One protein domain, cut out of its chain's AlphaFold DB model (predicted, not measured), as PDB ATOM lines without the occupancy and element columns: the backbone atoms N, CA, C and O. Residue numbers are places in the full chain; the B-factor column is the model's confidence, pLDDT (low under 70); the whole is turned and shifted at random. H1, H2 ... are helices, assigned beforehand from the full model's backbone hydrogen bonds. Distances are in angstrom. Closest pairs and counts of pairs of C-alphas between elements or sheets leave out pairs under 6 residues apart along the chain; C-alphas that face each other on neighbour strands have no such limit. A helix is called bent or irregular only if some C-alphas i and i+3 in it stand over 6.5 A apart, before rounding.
ATOM      1  N   ARG A 168     103.358  80.468 117.724       95.38
ATOM      2  CA  ARG A 168     103.574  80.721 119.154       95.38
ATOM      3  C   ARG A 168     104.599  81.826 119.374       95.38
ATOM      4  O   ARG A 168     104.398  82.692 120.218       95.38
ATOM      5  N   GLN A 169     105.680  81.838 118.586       96.12
ATOM      6  CA  GLN A 169     106.656  82.935 118.626       96.12
ATOM      7  C   GLN A 169     105.988  84.269 118.283       96.12
ATOM      8  O   GLN A 169     106.283  85.277 118.923       96.12
ATOM      9  N   ARG A 170     105.069  84.280 117.305       95.50
ATOM     10  CA  ARG A 170     104.329  85.491 116.928       95.50
ATOM     11  C   ARG A 170     103.362  85.948 118.012       95.50
ATOM     12  O   ARG A 170     103.334  87.133 118.311       95.50
ATOM     13  N   GLU A 171     102.627  85.032 118.631       96.38
ATOM     14  CA  GLU A 171     101.709  85.348 119.727       96.38
ATOM     15  C   GLU A 171     102.447  85.977 120.917       96.38
ATOM     16  O   GLU A 171     102.089  87.070 121.362       96.38
ATOM     17  N   VAL A 172     103.531  85.342 121.377       96.88
ATOM     18  CA  VAL A 172     104.365  85.879 122.464       96.88
ATOM     19  C   VAL A 172     104.970  87.224 122.060       96.88
ATOM     20  O   VAL A 172     104.964  88.163 122.853       96.88
ATOM     21  N   ALA A 173     105.453  87.365 120.821       96.56
ATOM     22  CA  ALA A 173     105.970  88.637 120.324       96.56
ATOM     23  C   ALA A 173     104.899  89.738 120.353       96.56
ATOM     24  O   ALA A 173     105.164  90.816 120.879       96.56
ATOM     25  N   THR A 174     103.682  89.473 119.867       96.06
ATOM     26  CA  THR A 174     102.560  90.420 119.934       96.06
ATOM     27  C   THR A 174     102.283  90.852 121.372       96.06
ATOM     28  O   THR A 174     102.094  92.044 121.607       96.06
ATOM     29  N   GLN A 175     102.313  89.927 122.337       95.38
ATOM     30  CA  GLN A 175     102.138  90.245 123.759       95.38
ATOM     31  C   GLN A 175     103.264  91.144 124.293       95.38
ATOM     32  O   GLN A 175     102.988  92.154 124.937       95.38
ATOM     33  N   MET A 176     104.530  90.828 123.998       95.19
ATOM     34  CA  MET A 176     105.676  91.626 124.464       95.19
ATOM     35  C   MET A 176     105.695  93.044 123.869       95.19
ATOM     36  O   MET A 176     106.140  93.984 124.535       95.19
ATOM     37  N   LEU A 177     105.203  93.185 122.635       94.75
ATOM     38  CA  LEU A 177     105.124  94.435 121.874       94.75
ATOM     39  C   LEU A 177     103.848  95.244 122.138       94.75
ATOM     40  O   LEU A 177     103.668  96.287 121.506       94.75
ATOM     41  N   GLN A 178     102.951  94.790 123.022       92.50
ATOM     42  CA  GLN A 178     101.777  95.585 123.376       92.50
ATOM     43  C   GLN A 178     102.211  96.955 123.897       92.50
ATOM     44  O   GLN A 178     103.104  97.061 124.741       92.50
ATOM     45  N   ASN A 179     101.572  97.998 123.369       89.81
ATOM     46  CA  ASN A 179     101.826  99.363 123.790       89.81
ATOM     47  C   ASN A 179     101.252  99.584 125.194       89.81
ATOM     48  O   ASN A 179     100.040  99.538 125.392       89.81
ATOM     49  N   ASP A 180     102.131  99.865 126.148       88.06
ATOM     50  CA  ASP A 180     101.803 100.242 127.522       88.06
ATOM     51  C   ASP A 180     102.396 101.615 127.885       88.06
ATOM     52  O   ASP A 180     102.741 101.881 129.039       88.06
ATOM     53  N   ALA A 181     102.564 102.492 126.889       87.75
ATOM     54  CA  ALA A 181     103.155 103.807 127.080       87.75
ATOM     55  C   ALA A 181     102.313 104.682 128.016       87.75
ATOM     56  O   ALA A 181     101.150 104.997 127.751       87.75
ATOM     57  N   ASP A 182     102.943 105.133 129.101       90.12
ATOM     58  CA  ASP A 182     102.384 106.155 129.978       90.12
ATOM     59  C   ASP A 182     102.674 107.544 129.402       90.12
ATOM     60  O   ASP A 182     103.703 108.167 129.680       90.12
ATOM     61  N   VAL A 183     101.735 108.033 128.594       92.69
ATOM     62  CA  VAL A 183     101.829 109.346 127.943       92.69
ATOM     63  C   VAL A 183     101.861 110.480 128.966       92.69
ATOM     64  O   VAL A 183     102.402 111.545 128.671       92.69
ATOM     65  N   SER A 184     101.389 110.260 130.202       93.88
ATOM     66  CA  SER A 184     101.468 111.277 131.255       93.88
ATOM     67  C   SER A 184     102.904 111.717 131.545       93.88
ATOM     68  O   SER A 184     103.116 112.861 131.944       93.88
ATOM     69  N   VAL A 185     103.896 110.856 131.286       93.38
ATOM     70  CA  VAL A 185     105.317 111.199 131.409       93.38
ATOM     71  C   VAL A 185     105.707 112.303 130.427       93.38
ATOM     72  O   VAL A 185     106.382 113.244 130.830       93.38
ATOM     73  N   PHE A 186     105.244 112.227 129.176       95.38
ATOM     74  CA  PHE A 186     105.505 113.260 128.173       95.38
ATOM     75  C   PHE A 186     104.690 114.525 128.443       95.38
ATOM     76  O   PHE A 186     105.233 115.625 128.413       95.38
ATOM     77  N   LEU A 187     103.406 114.383 128.797       96.38
ATOM     78  CA  LEU A 187     102.546 115.533 129.110       96.38
ATOM     79  C   LEU A 187     103.105 116.375 130.265       96.38
ATOM     80  O   LEU A 187     102.997 117.596 130.238       96.38
ATOM     81  N   ARG A 188     103.743 115.741 131.259       96.06
ATOM     82  CA  ARG A 188     104.384 116.436 132.388       96.06
ATOM     83  C   ARG A 188     105.623 117.250 132.013       96.06
ATOM     84  O   ARG A 188     106.087 118.013 132.854       96.06
ATOM     85  N   MET A 189     106.156 117.089 130.802       94.94
ATOM     86  CA  MET A 189     107.287 117.883 130.316       94.94
ATOM     87  C   MET A 189     106.859 119.279 129.841       94.94
ATOM     88  O   MET A 189     107.712 120.153 129.737       94.94
ATOM     89  N   VAL A 190     105.563 119.495 129.583       94.88
ATOM     90  CA  VAL A 190     104.993 120.800 129.203       94.88
ATOM     91  C   VAL A 190     105.051 121.764 130.388       94.88
ATOM     92  O   VAL A 190     104.660 121.404 131.501       94.88
ATOM     93  N   THR A 191     105.521 122.991 130.154       93.00
ATOM     94  CA  THR A 191     105.733 123.988 131.217       93.00
ATOM     95  C   THR A 191     104.476 124.797 131.540       93.00
ATOM     96  O   THR A 191     104.314 125.242 132.677       93.00
ATOM     97  N   ASN A 192     103.541 124.949 130.596       93.81
ATOM     98  CA  ASN A 192     102.239 125.553 130.867       93.81
ATOM     99  C   ASN A 192     101.386 124.658 131.783       93.81
ATOM    100  O   ASN A 192     100.749 123.702 131.340       93.81
ATOM    101  N   GLU A 193     101.337 125.015 133.069       94.12
ATOM    102  CA  GLU A 193     100.610 124.277 134.110       94.12
ATOM    103  C   GLU A 193      99.126 124.048 133.784       94.12
ATOM    104  O   GLU A 193      98.616 122.946 133.981       94.12
ATOM    105  N   SER A 194      98.427 125.053 133.244       94.62
ATOM    106  CA  SER A 194      96.994 124.935 132.937       94.62
ATOM    107  C   SER A 194      96.739 123.926 131.818       94.62
ATOM    108  O   SER A 194      95.861 123.067 131.933       94.62
ATOM    109  N   GLU A 195      97.506 124.011 130.729       95.75
ATOM    110  CA  GLU A 195      97.372 123.081 129.606       95.75
ATOM    111  C   GLU A 195      97.844 121.676 129.974       95.75
ATOM    112  O   GLU A 195      97.185 120.696 129.618       95.75
ATOM    113  N   LYS A 196      98.925 121.561 130.750       96.75
ATOM    114  CA  LYS A 196      99.404 120.289 131.297       96.75
ATOM    115  C   LYS A 196      98.314 119.583 132.104       96.75
ATOM    116  O   LYS A 196      97.994 118.431 131.806       96.75
ATOM    117  N   GLU A 197      97.702 120.257 133.078       97.25
ATOM    118  CA  GLU A 197      96.641 119.662 133.904       97.25
ATOM    119  C   GLU A 197      95.400 119.304 133.076       97.25
ATOM    120  O   GLU A 197      94.811 118.230 133.255       97.25
ATOM    121  N   ARG A 198      95.034 120.144 132.095       97.31
ATOM    122  CA  ARG A 198      93.957 119.833 131.145       97.31
ATOM    123  C   ARG A 198      94.255 118.540 130.385       97.31
ATOM    124  O   ARG A 198      93.409 117.642 130.361       97.31
ATOM    125  N   MET A 199      95.440 118.427 129.784       97.81
ATOM    126  CA  MET A 199      95.850 117.255 129.006       97.81
ATOM    127  C   MET A 199      95.938 115.994 129.869       97.81
ATOM    128  O   MET A 199      95.423 114.952 129.464       97.81
ATOM    129  N   LEU A 200      96.499 116.078 131.079       97.38
ATOM    130  CA  LEU A 200      96.539 114.964 132.033       97.38
ATOM    131  C   LEU A 200      95.131 114.497 132.427       97.38
ATOM    132  O   LEU A 200      94.865 113.293 132.489       97.38
ATOM    133  N   GLY A 201      94.205 115.435 132.636       96.94
ATOM    134  CA  GLY A 201      92.804 115.133 132.914       96.94
ATOM    135  C   GLY A 201      92.103 114.416 131.755       96.94
ATOM    136  O   GLY A 201      91.352 113.466 131.989       96.94
ATOM    137  N   VAL A 202      92.352 114.840 130.510       96.38
ATOM    138  CA  VAL A 202      91.829 114.163 129.309       96.38
ATOM    139  C   VAL A 202      92.452 112.775 129.168       96.38
ATOM    140  O   VAL A 202      91.713 111.804 129.017       96.38
ATOM    141  N   TYR A 203      93.776 112.652 129.303       96.31
ATOM    142  CA  TYR A 203      94.471 111.366 129.232       96.31
ATOM    143  C   TYR A 203      93.896 110.368 130.239       96.31
ATOM    144  O   TYR A 203      93.532 109.258 129.871       96.31
ATOM    145  N   LYS A 204      93.688 110.779 131.495       95.75
ATOM    146  CA  LYS A 204      93.117 109.907 132.533       95.75
ATOM    147  C   LYS A 204      91.747 109.325 132.156       95.75
ATOM    148  O   LYS A 204      91.455 108.195 132.536       95.75
ATOM    149  N   ARG A 205      90.909 110.080 131.435       95.81
ATOM    150  CA  ARG A 205      89.565 109.644 131.007       95.81
ATOM    151  C   ARG A 205      89.568 108.828 129.714       95.81
ATOM    152  O   ARG A 205      88.650 108.045 129.508       95.81
ATOM    153  N   HIS A 206      90.572 109.023 128.859       94.88
ATOM    154  CA  HIS A 206      90.578 108.527 127.479       94.88
ATOM    155  C   HIS A 206      91.856 107.763 127.103       94.88
ATOM    156  O   HIS A 206      92.132 107.590 125.920       94.88
ATOM    157  N   LYS A 207      92.644 107.292 128.078       90.00
ATOM    158  CA  LYS A 207      93.932 106.609 127.844       90.00
ATOM    159  C   LYS A 207      93.836 105.378 126.935       90.00
ATOM    160  O   LYS A 207      94.809 105.050 126.267       90.00
ATOM    161  N   ASP A 208      92.671 104.736 126.881       87.81
ATOM    162  CA  ASP A 208      92.427 103.543 126.061       87.81
ATOM    163  C   ASP A 208      91.928 103.898 124.641       87.81
ATOM    164  O   ASP A 208      91.724 103.022 123.804       87.81
ATOM    165  N   GLN A 209      91.731 105.189 124.339       91.00
ATOM    166  CA  GLN A 209      91.301 105.681 123.028       91.00
ATOM    167  C   GLN A 209      92.505 106.211 122.241       91.00
ATOM    168  O   GLN A 209      92.879 107.376 122.384       91.00
ATOM    169  N   GLN A 210      93.082 105.377 121.365       88.75
ATOM    170  CA  GLN A 210      94.290 105.702 120.586       88.75
ATOM    171  C   GLN A 210      94.228 107.085 119.921       88.75
ATOM    172  O   GLN A 210      95.144 107.882 120.093       88.75
ATOM    173  N   GLY A 211      93.132 107.407 119.223       89.62
ATOM    174  CA  GLY A 211      92.992 108.697 118.538       89.62
ATOM    175  C   GLY A 211      93.081 109.906 119.477       89.62
ATOM    176  O   GLY A 211      93.656 110.926 119.108       89.62
ATOM    177  N   VAL A 212      92.581 109.782 120.712       92.31
ATOM    178  CA  VAL A 212      92.684 110.847 121.724       92.31
ATOM    179  C   VAL A 212      94.111 110.950 122.251       92.31
ATOM    180  O   VAL A 212      94.638 112.049 122.395       92.31
ATOM    181  N   VAL A 213      94.764 109.815 122.504       91.75
ATOM    182  CA  VAL A 213      96.151 109.783 122.984       91.75
ATOM    183  C   VAL A 213      97.110 110.398 121.963       91.75
ATOM    184  O   VAL A 213      97.928 111.238 122.332       91.75
ATOM    185  N   THR A 214      96.975 110.055 120.679       91.62
ATOM    186  CA  THR A 214      97.774 110.646 119.594       91.62
ATOM    187  C   THR A 214      97.605 112.165 119.537       91.62
ATOM    188  O   THR A 214      98.596 112.890 119.502       91.62
ATOM    189  N   GLN A 215      96.369 112.663 119.634       94.25
ATOM    190  CA  GLN A 215      96.110 114.106 119.663       94.25
ATOM    191  C   GLN A 215      96.738 114.800 120.876       94.25
ATOM    192  O   GLN A 215      97.203 115.931 120.757       94.25
ATOM    193  N   LEU A 216      96.759 114.154 122.044       95.81
ATOM    194  CA  LEU A 216      97.398 114.708 123.240       95.81
ATOM    195  C   LEU A 216      98.922 114.790 123.091       95.81
ATOM    196  O   LEU A 216      99.512 115.782 123.513       95.81
ATOM    197  N   ILE A 217      99.552 113.792 122.464       94.44
ATOM    198  CA  ILE A 217     100.988 113.822 122.146       94.44
ATOM    199  C   ILE A 217     101.292 114.980 121.189       94.44
ATOM    200  O   ILE A 217     102.201 115.764 121.451       94.44
ATOM    201  N   GLU A 218     100.508 115.135 120.118       95.38
ATOM    202  CA  GLU A 218     100.665 116.240 119.164       95.38
ATOM    203  C   GLU A 218     100.468 117.611 119.826       95.38
ATOM    204  O   GLU A 218     101.241 118.539 119.582       95.38
ATOM    205  N   GLN A 219      99.456 117.749 120.691       96.31
ATOM    206  CA  GLN A 219      99.212 118.978 121.452       96.31
ATOM    207  C   GLN A 219     100.392 119.312 122.369       96.31
ATOM    208  O   GLN A 219     100.877 120.441 122.336       96.31
ATOM    209  N   ALA A 220     100.888 118.338 123.136       96.62
ATOM    210  CA  ALA A 220     102.033 118.535 124.018       96.62
ATOM    211  C   ALA A 220     103.308 118.891 123.241       96.62
ATOM    212  O   ALA A 220     104.019 119.812 123.632       96.62
ATOM    213  N   PHE A 221     103.563 118.231 122.107       96.69
ATOM    214  CA  PHE A 221     104.692 118.565 121.240       96.69
ATOM    215  C   PHE A 221     104.595 120.006 120.728       96.69
ATOM    216  O   PHE A 221     105.548 120.770 120.856       96.69
ATOM    217  N   ASN A 222     103.436 120.410 120.202       96.75
ATOM    218  CA  ASN A 222     103.233 121.769 119.697       96.75
ATOM    219  C   ASN A 222     103.376 122.831 120.799       96.75
ATOM    220  O   ASN A 222     103.929 123.898 120.535       96.75
ATOM    221  N   LEU A 223     102.926 122.542 122.022       96.38
ATOM    222  CA  LEU A 223     103.127 123.428 123.172       96.38
ATOM    223  C   LEU A 223     104.612 123.554 123.531       96.38
ATOM    224  O   LEU A 223     105.100 124.671 123.657       96.38
ATOM    225  N   LEU A 224     105.364 122.453 123.577       96.12
ATOM    226  CA  LEU A 224     106.817 122.497 123.802       96.12
ATOM    227  C   LEU A 224     107.555 123.301 122.720       96.12
ATOM    228  O   LEU A 224     108.493 124.037 123.024       96.12
ATOM    229  N   VAL A 225     107.119 123.207 121.457       96.31
ATOM    230  CA  VAL A 225     107.668 124.026 120.361       96.31
ATOM    231  C   VAL A 225     107.419 125.513 120.618       96.31
ATOM    232  O   VAL A 225     108.319 126.323 120.397       96.31
ATOM    233  N   GLN A 226     106.221 125.878 121.081       94.62
ATOM    234  CA  GLN A 226     105.869 127.263 121.407       94.62
ATOM    235  C   GLN A 226     106.631 127.787 122.631       94.62
ATOM    236  O   GLN A 226     107.037 128.945 122.643       94.62
ATOM    237  N   GLU A 227     106.836 126.943 123.641       91.31
ATOM    238  CA  GLU A 227     107.467 127.309 124.913       91.31
ATOM    239  C   GLU A 227     108.995 127.426 124.803       91.31
ATOM    240  O   GLU A 227     109.594 128.332 125.385       91.31
ATOM    241  N   ASN A 228     109.645 126.512 124.072       93.56
ATOM    242  CA  ASN A 228     111.103 126.336 124.130       93.56
ATOM    243  C   ASN A 228     111.776 126.135 122.762       93.56
ATOM    244  O   ASN A 228     112.992 125.952 122.689       93.56
ATOM    245  N   GLY A 229     111.012 126.187 121.671       94.38
ATOM    246  CA  GLY A 229     111.515 125.986 120.318       94.38
ATOM    247  C   GLY A 229     111.568 124.518 119.888       94.38
ATOM    248  O   GLY A 229     111.507 123.579 120.679       94.38
ATOM    249  N   TYR A 230     111.691 124.322 118.573       94.81
ATOM    250  CA  TYR A 230     111.550 123.010 117.938       94.81
ATOM    251  C   TYR A 230     112.573 121.967 118.412       94.81
ATOM    252  O   TYR A 230     112.196 120.834 118.696       94.81
ATOM    253  N   GLN A 231     113.850 122.344 118.535       96.12
ATOM    254  CA  GLN A 231     114.905 121.405 118.942       96.12
ATOM    255  C   GLN A 231     114.661 120.851 120.350       96.12
ATOM    256  O   GLN A 231     114.775 119.649 120.563       96.12
ATOM    257  N   HIS A 232     114.219 121.703 121.279       93.75
ATOM    258  CA  HIS A 232     113.896 121.275 122.635       93.75
ATOM    259  C   HIS A 232     112.723 120.283 122.666       93.75
ATOM    260  O   HIS A 232     112.790 119.254 123.337       93.75
ATOM    261  N   ALA A 233     111.662 120.551 121.898       94.31
ATOM    262  CA  ALA A 233     110.521 119.644 121.789       94.31
ATOM    263  C   ALA A 233     110.927 118.273 121.217       94.31
ATOM    264  O   ALA A 233     110.490 117.240 121.727       94.31
ATOM    265  N   VAL A 234     111.801 118.252 120.202       94.75
ATOM    266  CA  VAL A 234     112.357 117.016 119.625       94.75
ATOM    267  C   VAL A 234     113.183 116.243 120.653       94.75
ATOM    268  O   VAL A 234     113.005 115.034 120.782       94.75
ATOM    269  N   GLU A 235     114.049 116.915 121.414       95.19
ATOM    270  CA  GLU A 235     114.839 116.286 122.480       95.19
ATOM    271  C   GLU A 235     113.945 115.640 123.545       95.19
ATOM    272  O   GLU A 235     114.160 114.483 123.908       95.19
ATOM    273  N   LYS A 236     112.910 116.352 124.005       94.56
ATOM    274  CA  LYS A 236     111.963 115.850 125.015       94.56
ATOM    275  C   LYS A 236     111.119 114.694 124.500       94.56
ATOM    276  O   LYS A 236     110.922 113.707 125.208       94.56
ATOM    277  N   TYR A 237     110.663 114.781 123.254       94.12
ATOM    278  CA  TYR A 237     109.950 113.684 122.614       94.12
ATOM    279  C   TYR A 237     110.839 112.443 122.496       94.12
ATOM    280  O   TYR A 237     110.418 111.352 122.873       94.12
ATOM    281  N   LYS A 238     112.100 112.617 122.081       94.00
ATOM    282  CA  LYS A 238     113.085 111.534 121.992       94.00
ATOM    283  C   LYS A 238     113.422 110.926 123.356       94.00
ATOM    284  O   LYS A 238     113.590 109.713 123.454       94.00
ATOM    285  N   GLU A 239     113.517 111.739 124.407       93.56
ATOM    286  CA  GLU A 239     113.697 111.276 125.789       93.56
ATOM    287  C   GLU A 239     112.534 110.361 126.210       93.56
ATOM    288  O   GLU A 239     112.745 109.260 126.725       93.56
ATOM    289  N   TYR A 240     111.298 110.784 125.931       93.31
ATOM    290  CA  TYR A 240     110.099 109.993 126.183       93.31
ATOM    291  C   TYR A 240     110.076 108.679 125.381       93.31
ATOM    292  O   TYR A 240     109.895 107.611 125.978       93.31
ATOM    293  N   THR A 241     110.304 108.723 124.062       93.25
ATOM    294  CA  THR A 241     110.255 107.521 123.215       93.25
ATOM    295  C   THR A 241     111.373 106.539 123.559       93.25
ATOM    296  O   THR A 241     111.096 105.353 123.727       93.25
ATOM    297  N   SER A 242     112.602 107.013 123.789       93.12
ATOM    298  CA  SER A 242     113.752 106.159 124.145       93.12
ATOM    299  C   SER A 242     113.525 105.400 125.457       93.12
ATOM    300  O   SER A 242     113.824 104.208 125.562       93.12
ATOM    301  N   ASN A 243     112.945 106.066 126.461       91.19
ATOM    302  CA  ASN A 243     112.602 105.430 127.733       91.19
ATOM    303  C   ASN A 243     111.541 104.338 127.562       91.19
ATOM    304  O   ASN A 243     111.605 103.297 128.219       91.19
ATOM    305  N   HIS A 244     110.559 104.555 126.685       92.56
ATOM    306  CA  HIS A 244     109.548 103.547 126.398       92.56
ATOM    307  C   HIS A 244     110.126 102.364 125.607       92.56
ATOM    308  O   HIS A 244     109.944 101.217 126.015       92.56
ATOM    309  N   GLN A 245     110.915 102.627 124.561       94.81
ATOM    310  CA  GLN A 245     111.642 101.606 123.799       94.81
ATOM    311  C   GLN A 245     112.477 100.704 124.718       94.81
ATOM    312  O   GLN A 245     112.404  99.479 124.612       94.81
ATOM    313  N   ALA A 246     113.211 101.281 125.679       95.00
ATOM    314  CA  ALA A 246     114.013 100.523 126.640       95.00
ATOM    315  C   ALA A 246     113.174  99.550 127.489       95.00
ATOM    316  O   ALA A 246     113.603  98.420 127.732       95.00
ATOM    317  N   LYS A 247     111.959  99.947 127.898       94.81
ATOM    318  CA  LYS A 247     111.034  99.071 128.639       94.81
ATOM    319  C   LYS A 247     110.559  97.896 127.786       94.81
ATOM    320  O   LYS A 247     110.593  96.761 128.260       94.81
ATOM    321  N   ILE A 248     110.168  98.144 126.534       95.75
ATOM    322  CA  ILE A 248     109.753  97.072 125.614       95.75
ATOM    323  C   ILE A 248     110.930  96.121 125.348       95.75
ATOM    324  O   ILE A 248     110.775  94.905 125.443       95.75
ATOM    325  N   ILE A 249     112.129  96.654 125.086       97.12
ATOM    326  CA  ILE A 249     113.346  95.853 124.880       97.12
ATOM    327  C   ILE A 249     113.640  94.980 126.106       97.12
ATOM    328  O   ILE A 249     113.959  93.803 125.954       97.12
ATOM    329  N   ALA A 250     113.497  95.518 127.321       97.38
ATOM    330  CA  ALA A 250     113.671  94.745 128.547       97.38
ATOM    331  C   ALA A 250     112.660  93.589 128.649       97.38
ATOM    332  O   ALA A 250     113.065  92.469 128.965       97.38
ATOM    333  N   ARG A 251     111.379  93.817 128.308       96.56
ATOM    334  CA  ARG A 251     110.365  92.745 128.235       96.56
ATOM    335  C   ARG A 251     110.746  91.660 127.230       96.56
ATOM    336  O   ARG A 251     110.722  90.478 127.566       96.56
ATOM    337  N   VAL A 252     111.132  92.057 126.017       97.38
ATOM    338  CA  VAL A 252     111.542  91.127 124.951       97.38
ATOM    339  C   VAL A 252     112.751  90.294 125.385       97.38
ATOM    340  O   VAL A 252     112.752  89.074 125.214       97.38
ATOM    341  N   ASN A 253     113.755  90.922 126.001       97.75
ATOM    342  CA  ASN A 253     114.941  90.229 126.499       97.75
ATOM    343  C   ASN A 253     114.611  89.233 127.616       97.75
ATOM    344  O   ASN A 253     115.133  88.116 127.597       97.75
ATOM    345  N   ALA A 254     113.724  89.614 128.539       97.31
ATOM    346  CA  ALA A 254     113.309  88.786 129.667       97.31
ATOM    347  C   ALA A 254     112.457  87.569 129.265       97.31
ATOM    348  O   ALA A 254     112.380  86.608 130.027       97.31
ATOM    349  N   SER A 255     111.835  87.575 128.080       96.75
ATOM    350  CA  SER A 255     111.032  86.441 127.613       96.75
ATOM    351  C   SER A 255     111.886  85.179 127.441       96.75
ATOM    352  O   SER A 255     112.843  85.160 126.669       96.75
ATOM    353  N   THR A 256     111.523  84.092 128.121       96.38
ATOM    354  CA  THR A 256     112.149  82.769 127.948       96.38
ATOM    355  C   THR A 256     111.549  81.972 126.791       96.38
ATOM    356  O   THR A 256     112.110  80.956 126.393       96.38
ATOM    357  N   GLU A 257     110.408  82.413 126.255       96.81
ATOM    358  CA  GLU A 257     109.688  81.721 125.179       96.81
ATOM    359  C   GLU A 257     110.139  82.164 123.783       96.81
ATOM    360  O   GLU A 257     109.998  81.403 122.826       96.81
ATOM    361  N   LEU A 258     110.701  83.370 123.650       97.00
ATOM    362  CA  LEU A 258     111.200  83.875 122.373       97.00
ATOM    363  C   LEU A 258     112.595  83.330 122.051       97.00
ATOM    364  O   LEU A 258     113.528  83.449 122.850       97.00
ATOM    365  N   LYS A 259     112.763  82.812 120.832       96.12
ATOM    366  CA  LYS A 259     114.080  82.476 120.269       96.12
ATOM    367  C   LYS A 259     114.934  83.738 120.137       96.12
ATOM    368  O   LYS A 259     114.413  84.808 119.822       96.12
ATOM    369  N   GLN A 260     116.253  83.604 120.289       95.81
ATOM    370  CA  GLN A 260     117.168  84.750 120.207       95.81
ATOM    371  C   GLN A 260     117.056  85.496 118.868       95.81
ATOM    372  O   GLN A 260     116.914  86.711 118.863       95.81
ATOM    373  N   SER A 261     116.974  84.772 117.748       92.50
ATOM    374  CA  SER A 261     116.802  85.377 116.420       92.50
ATOM    375  C   SER A 261     115.512  86.195 116.277       92.50
ATOM    376  O   SER A 261     115.479  87.178 115.542       92.50
ATOM    377  N   VAL A 262     114.443  85.825 116.990       95.12
ATOM    378  CA  VAL A 262     113.201  86.608 117.037       95.12
ATOM    379  C   VAL A 262     113.404  87.852 117.896       95.12
ATOM    380  O   VAL A 262     113.040  88.943 117.463       95.12
ATOM    381  N   LYS A 263     114.035  87.720 119.072       97.12
ATOM    382  CA  LYS A 263     114.362  88.865 119.940       97.12
ATOM    383  C   LYS A 263     115.176  89.918 119.195       97.12
ATOM    384  O   LYS A 263     114.818  91.088 119.247       97.12
ATOM    385  N   ASP A 264     116.207  89.507 118.462       95.75
ATOM    386  CA  ASP A 264     117.092  90.420 117.735       95.75
ATOM    387  C   ASP A 264     116.317  91.247 116.694       95.75
ATOM    388  O   ASP A 264     116.431  92.476 116.662       95.75
ATOM    389  N   LYS A 265     115.444  90.598 115.909       94.38
ATOM    390  CA  LYS A 265     114.554  91.274 114.947       94.38
ATOM    391  C   LYS A 265     113.604  92.260 115.630       94.38
ATOM    392  O   LYS A 265     113.449  93.389 115.167       94.38
ATOM    393  N   LEU A 266     112.977  91.848 116.734       95.94
ATOM    394  CA  LEU A 266     112.066  92.705 117.496       95.94
ATOM    395  C   LEU A 266     112.788  93.930 118.056       95.94
ATOM    396  O   LEU A 266     112.300  95.044 117.906       95.94
ATOM    397  N   ILE A 267     113.962  93.739 118.658       96.69
ATOM    398  CA  ILE A 267     114.768  94.820 119.231       96.69
ATOM    399  C   ILE A 267     115.199  95.807 118.148       96.69
ATOM    400  O   ILE A 267     115.138  97.012 118.388       96.69
ATOM    401  N   SER A 268     115.593  95.325 116.963       95.44
ATOM    402  CA  SER A 268     115.897  96.200 115.825       95.44
ATOM    403  C   SER A 268     114.692  97.069 115.466       95.44
ATOM    404  O   SER A 268     114.810  98.289 115.431       95.44
ATOM    405  N   LYS A 269     113.506  96.465 115.309       94.88
ATOM    406  CA  LYS A 269     112.289  97.216 114.976       94.88
ATOM    407  C   LYS A 269     111.873  98.199 116.073       94.88
ATOM    408  O   LYS A 269     111.438  99.299 115.753       94.88
ATOM    409  N   ILE A 270     112.004  97.833 117.351       95.38
ATOM    410  CA  ILE A 270     111.665  98.719 118.477       95.38
ATOM    411  C   ILE A 270     112.538  99.979 118.459       95.38
ATOM    412  O   ILE A 270     112.031 101.063 118.715       95.38
ATOM    413  N   LYS A 271     113.832  99.853 118.136       94.12
ATOM    414  CA  LYS A 271     114.764 100.994 118.064       94.12
ATOM    415  C   LYS A 271     114.447 101.979 116.934       94.12
ATOM    416  O   LYS A 271     114.893 103.118 116.992       94.12
ATOM    417  N   GLU A 272     113.724 101.533 115.911       91.75
ATOM    418  CA  GLU A 272     113.369 102.322 114.726       91.75
ATOM    419  C   GLU A 272     111.938 102.883 114.777       91.75
ATOM    420  O   GLU A 272     111.529 103.588 113.857       91.75
ATOM    421  N   GLU A 273     111.146 102.536 115.794       90.81
ATOM    422  CA  GLU A 273     109.728 102.888 115.871       90.81
ATOM    423  C   GLU A 273     109.455 103.905 116.981       90.81
ATOM    424  O   GLU A 273     109.788 103.679 118.146       90.81
ATOM    425  N   ASP A 274     108.770 104.984 116.608       85.12
ATOM    426  CA  ASP A 274     108.289 106.016 117.530       85.12
ATOM    427  C   ASP A 274     106.761 105.944 117.726       85.12
ATOM    428  O   ASP A 274     106.229 106.526 118.671       85.12
ATOM    429  N   ASP A 275     106.042 105.212 116.863       85.56
ATOM    430  CA  ASP A 275     104.609 104.937 116.988       85.56
ATOM    431  C   ASP A 275     104.373 103.510 117.502       85.56
ATOM    432  O   ASP A 275     104.183 102.539 116.761       85.56
ATOM    433  N   PHE A 276     104.369 103.385 118.827       88.50
ATOM    434  CA  PHE A 276     104.293 102.100 119.520       88.50
ATOM    435  C   PHE A 276     102.994 101.322 119.268       88.50
ATOM    436  O   PHE A 276     102.971 100.105 119.446       88.50
ATOM    437  N   TYR A 277     101.927 101.968 118.784       85.06
ATOM    438  CA  TYR A 277     100.694 101.270 118.400       85.06
ATOM    439  C   TYR A 277     100.885 100.361 117.178       85.06
ATOM    440  O   TYR A 277     100.115  99.420 116.982       85.06
ATOM    441  N   LYS A 278     101.930 100.586 116.372       86.75
ATOM    442  CA  LYS A 278     102.266  99.733 115.222       86.75
ATOM    443  C   LYS A 278     103.074  98.495 115.607       86.75
ATOM    444  O   LYS A 278     103.077  97.521 114.852       86.75
ATOM    445  N   LEU A 279     103.728  98.498 116.772       90.94
ATOM    446  CA  LEU A 279     104.641  97.425 117.171       90.94
ATOM    447  C   LEU A 279     103.932  96.085 117.359       90.94
ATOM    448  O   LEU A 279     104.412  95.077 116.850       90.94
ATOM    449  N   ALA A 280     102.775  96.047 118.021       88.88
ATOM    450  CA  ALA A 280     102.056  94.789 118.247       88.88
ATOM    451  C   ALA A 280     101.686  94.075 116.929       88.88
ATOM    452  O   ALA A 280     101.780  92.848 116.829       88.88
ATOM    453  N   ASN A 281     101.336  94.854 115.898       89.38
ATOM    454  CA  ASN A 281     100.994  94.342 114.570       89.38
ATOM    455  C   ASN A 281     102.220  93.838 113.801       89.38
ATOM    456  O   ASN A 281     102.083  92.920 112.995       89.38
ATOM    457  N   TYR A 282     103.416  94.377 114.075       92.00
ATOM    458  CA  TYR A 282     104.664  93.988 113.409       92.00
ATOM    459  C   TYR A 282     104.926  92.480 113.472       92.00
ATOM    460  O   TYR A 282     105.348  91.882 112.480       92.00
ATOM    461  N   ALA A 283     104.602  91.852 114.605       91.50
ATOM    462  CA  ALA A 283     104.753  90.415 114.809       91.50
ATOM    463  C   ALA A 283     103.964  89.555 113.799       91.50
ATOM    464  O   ALA A 283     104.347  88.420 113.535       91.50
ATOM    465  N   ASN A 284     102.905  90.097 113.190       92.00
ATOM    466  CA  ASN A 284     102.078  89.411 112.193       92.00
ATOM    467  C   ASN A 284     102.223  90.012 110.785       92.00
ATOM    468  O   ASN A 284     101.344  89.845 109.942       92.00
TER     469      ASN A 284
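What this domain is: This is residues 168 to 284 of the 630 residues of the protein "Membrane-associated lipoprotein" of Mycoplasma bovirhinis (UniProt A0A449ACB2). One long helix, H5, is the spine of an elongated body with two lobes: H2, H3 and H4 gather toward its first residues, H1, H6 and H7 toward its last. H3 and H4 form a hairpin, H6 folds back along H5, H1 and H7 lie side by side, and residues 177 to 183 link the lobes. The printed part has 117 residues with seven named helices, H1 to H7 in order, and no named strand: all helix, the packing part aligned, part crossed. It is only just compact, close to loose, with a radius of gyration of the C-alphas of 15.7 A and spans of 47 by 30 by 20 A.

Where its parts are: Find C-alpha 230 at (111.550, 123.010, 117.938); from there H5, residues 230 to 254, runs 36.2 A to C-alpha 254 at (113.309, 88.786, 129.667). Before it look for H1, residues 168 to 176, H2, 184 to 187, H3, 193 to 206 over 19.8 A, and H4, 210 to 228 over 26.9 A. After it come H6, 260 to 271 over 16.6 A, and H7, 276 to 282, only just irregular, with C-alphas 277 and 280 6.6 A apart.

How they stand to each other: Start at the hub, H5, which touches H4 at a steep tilt of 43 degrees, opposite ways; their closest C-alphas, Leu 224 and Ala 233, are 5.1 A apart. H6 touches H5 at 14 degrees, a shallow tilt, closest at C-alphas Ile 249 and Ile 267, 5.9 A. H7 touches H1, closest at C-alphas Thr 174 and Ala 280, 4.7 A. H2 touches H3, H4 and H5. H1 and H3 are apart. Every O i to N i+4 pair is within hydrogen-bond range in H1, H3, H4, H5 and H6; H7 has 1 of 3, beside 3 of 4 O i to N i+3 pairs, and H2 is too short.

The domain as a whole: The farthest C-alphas, Ser 194 and Lys 259, are 47.5 A apart. The printed part has no cut, no link is long, and no printed residue is under 70 in pLDDT.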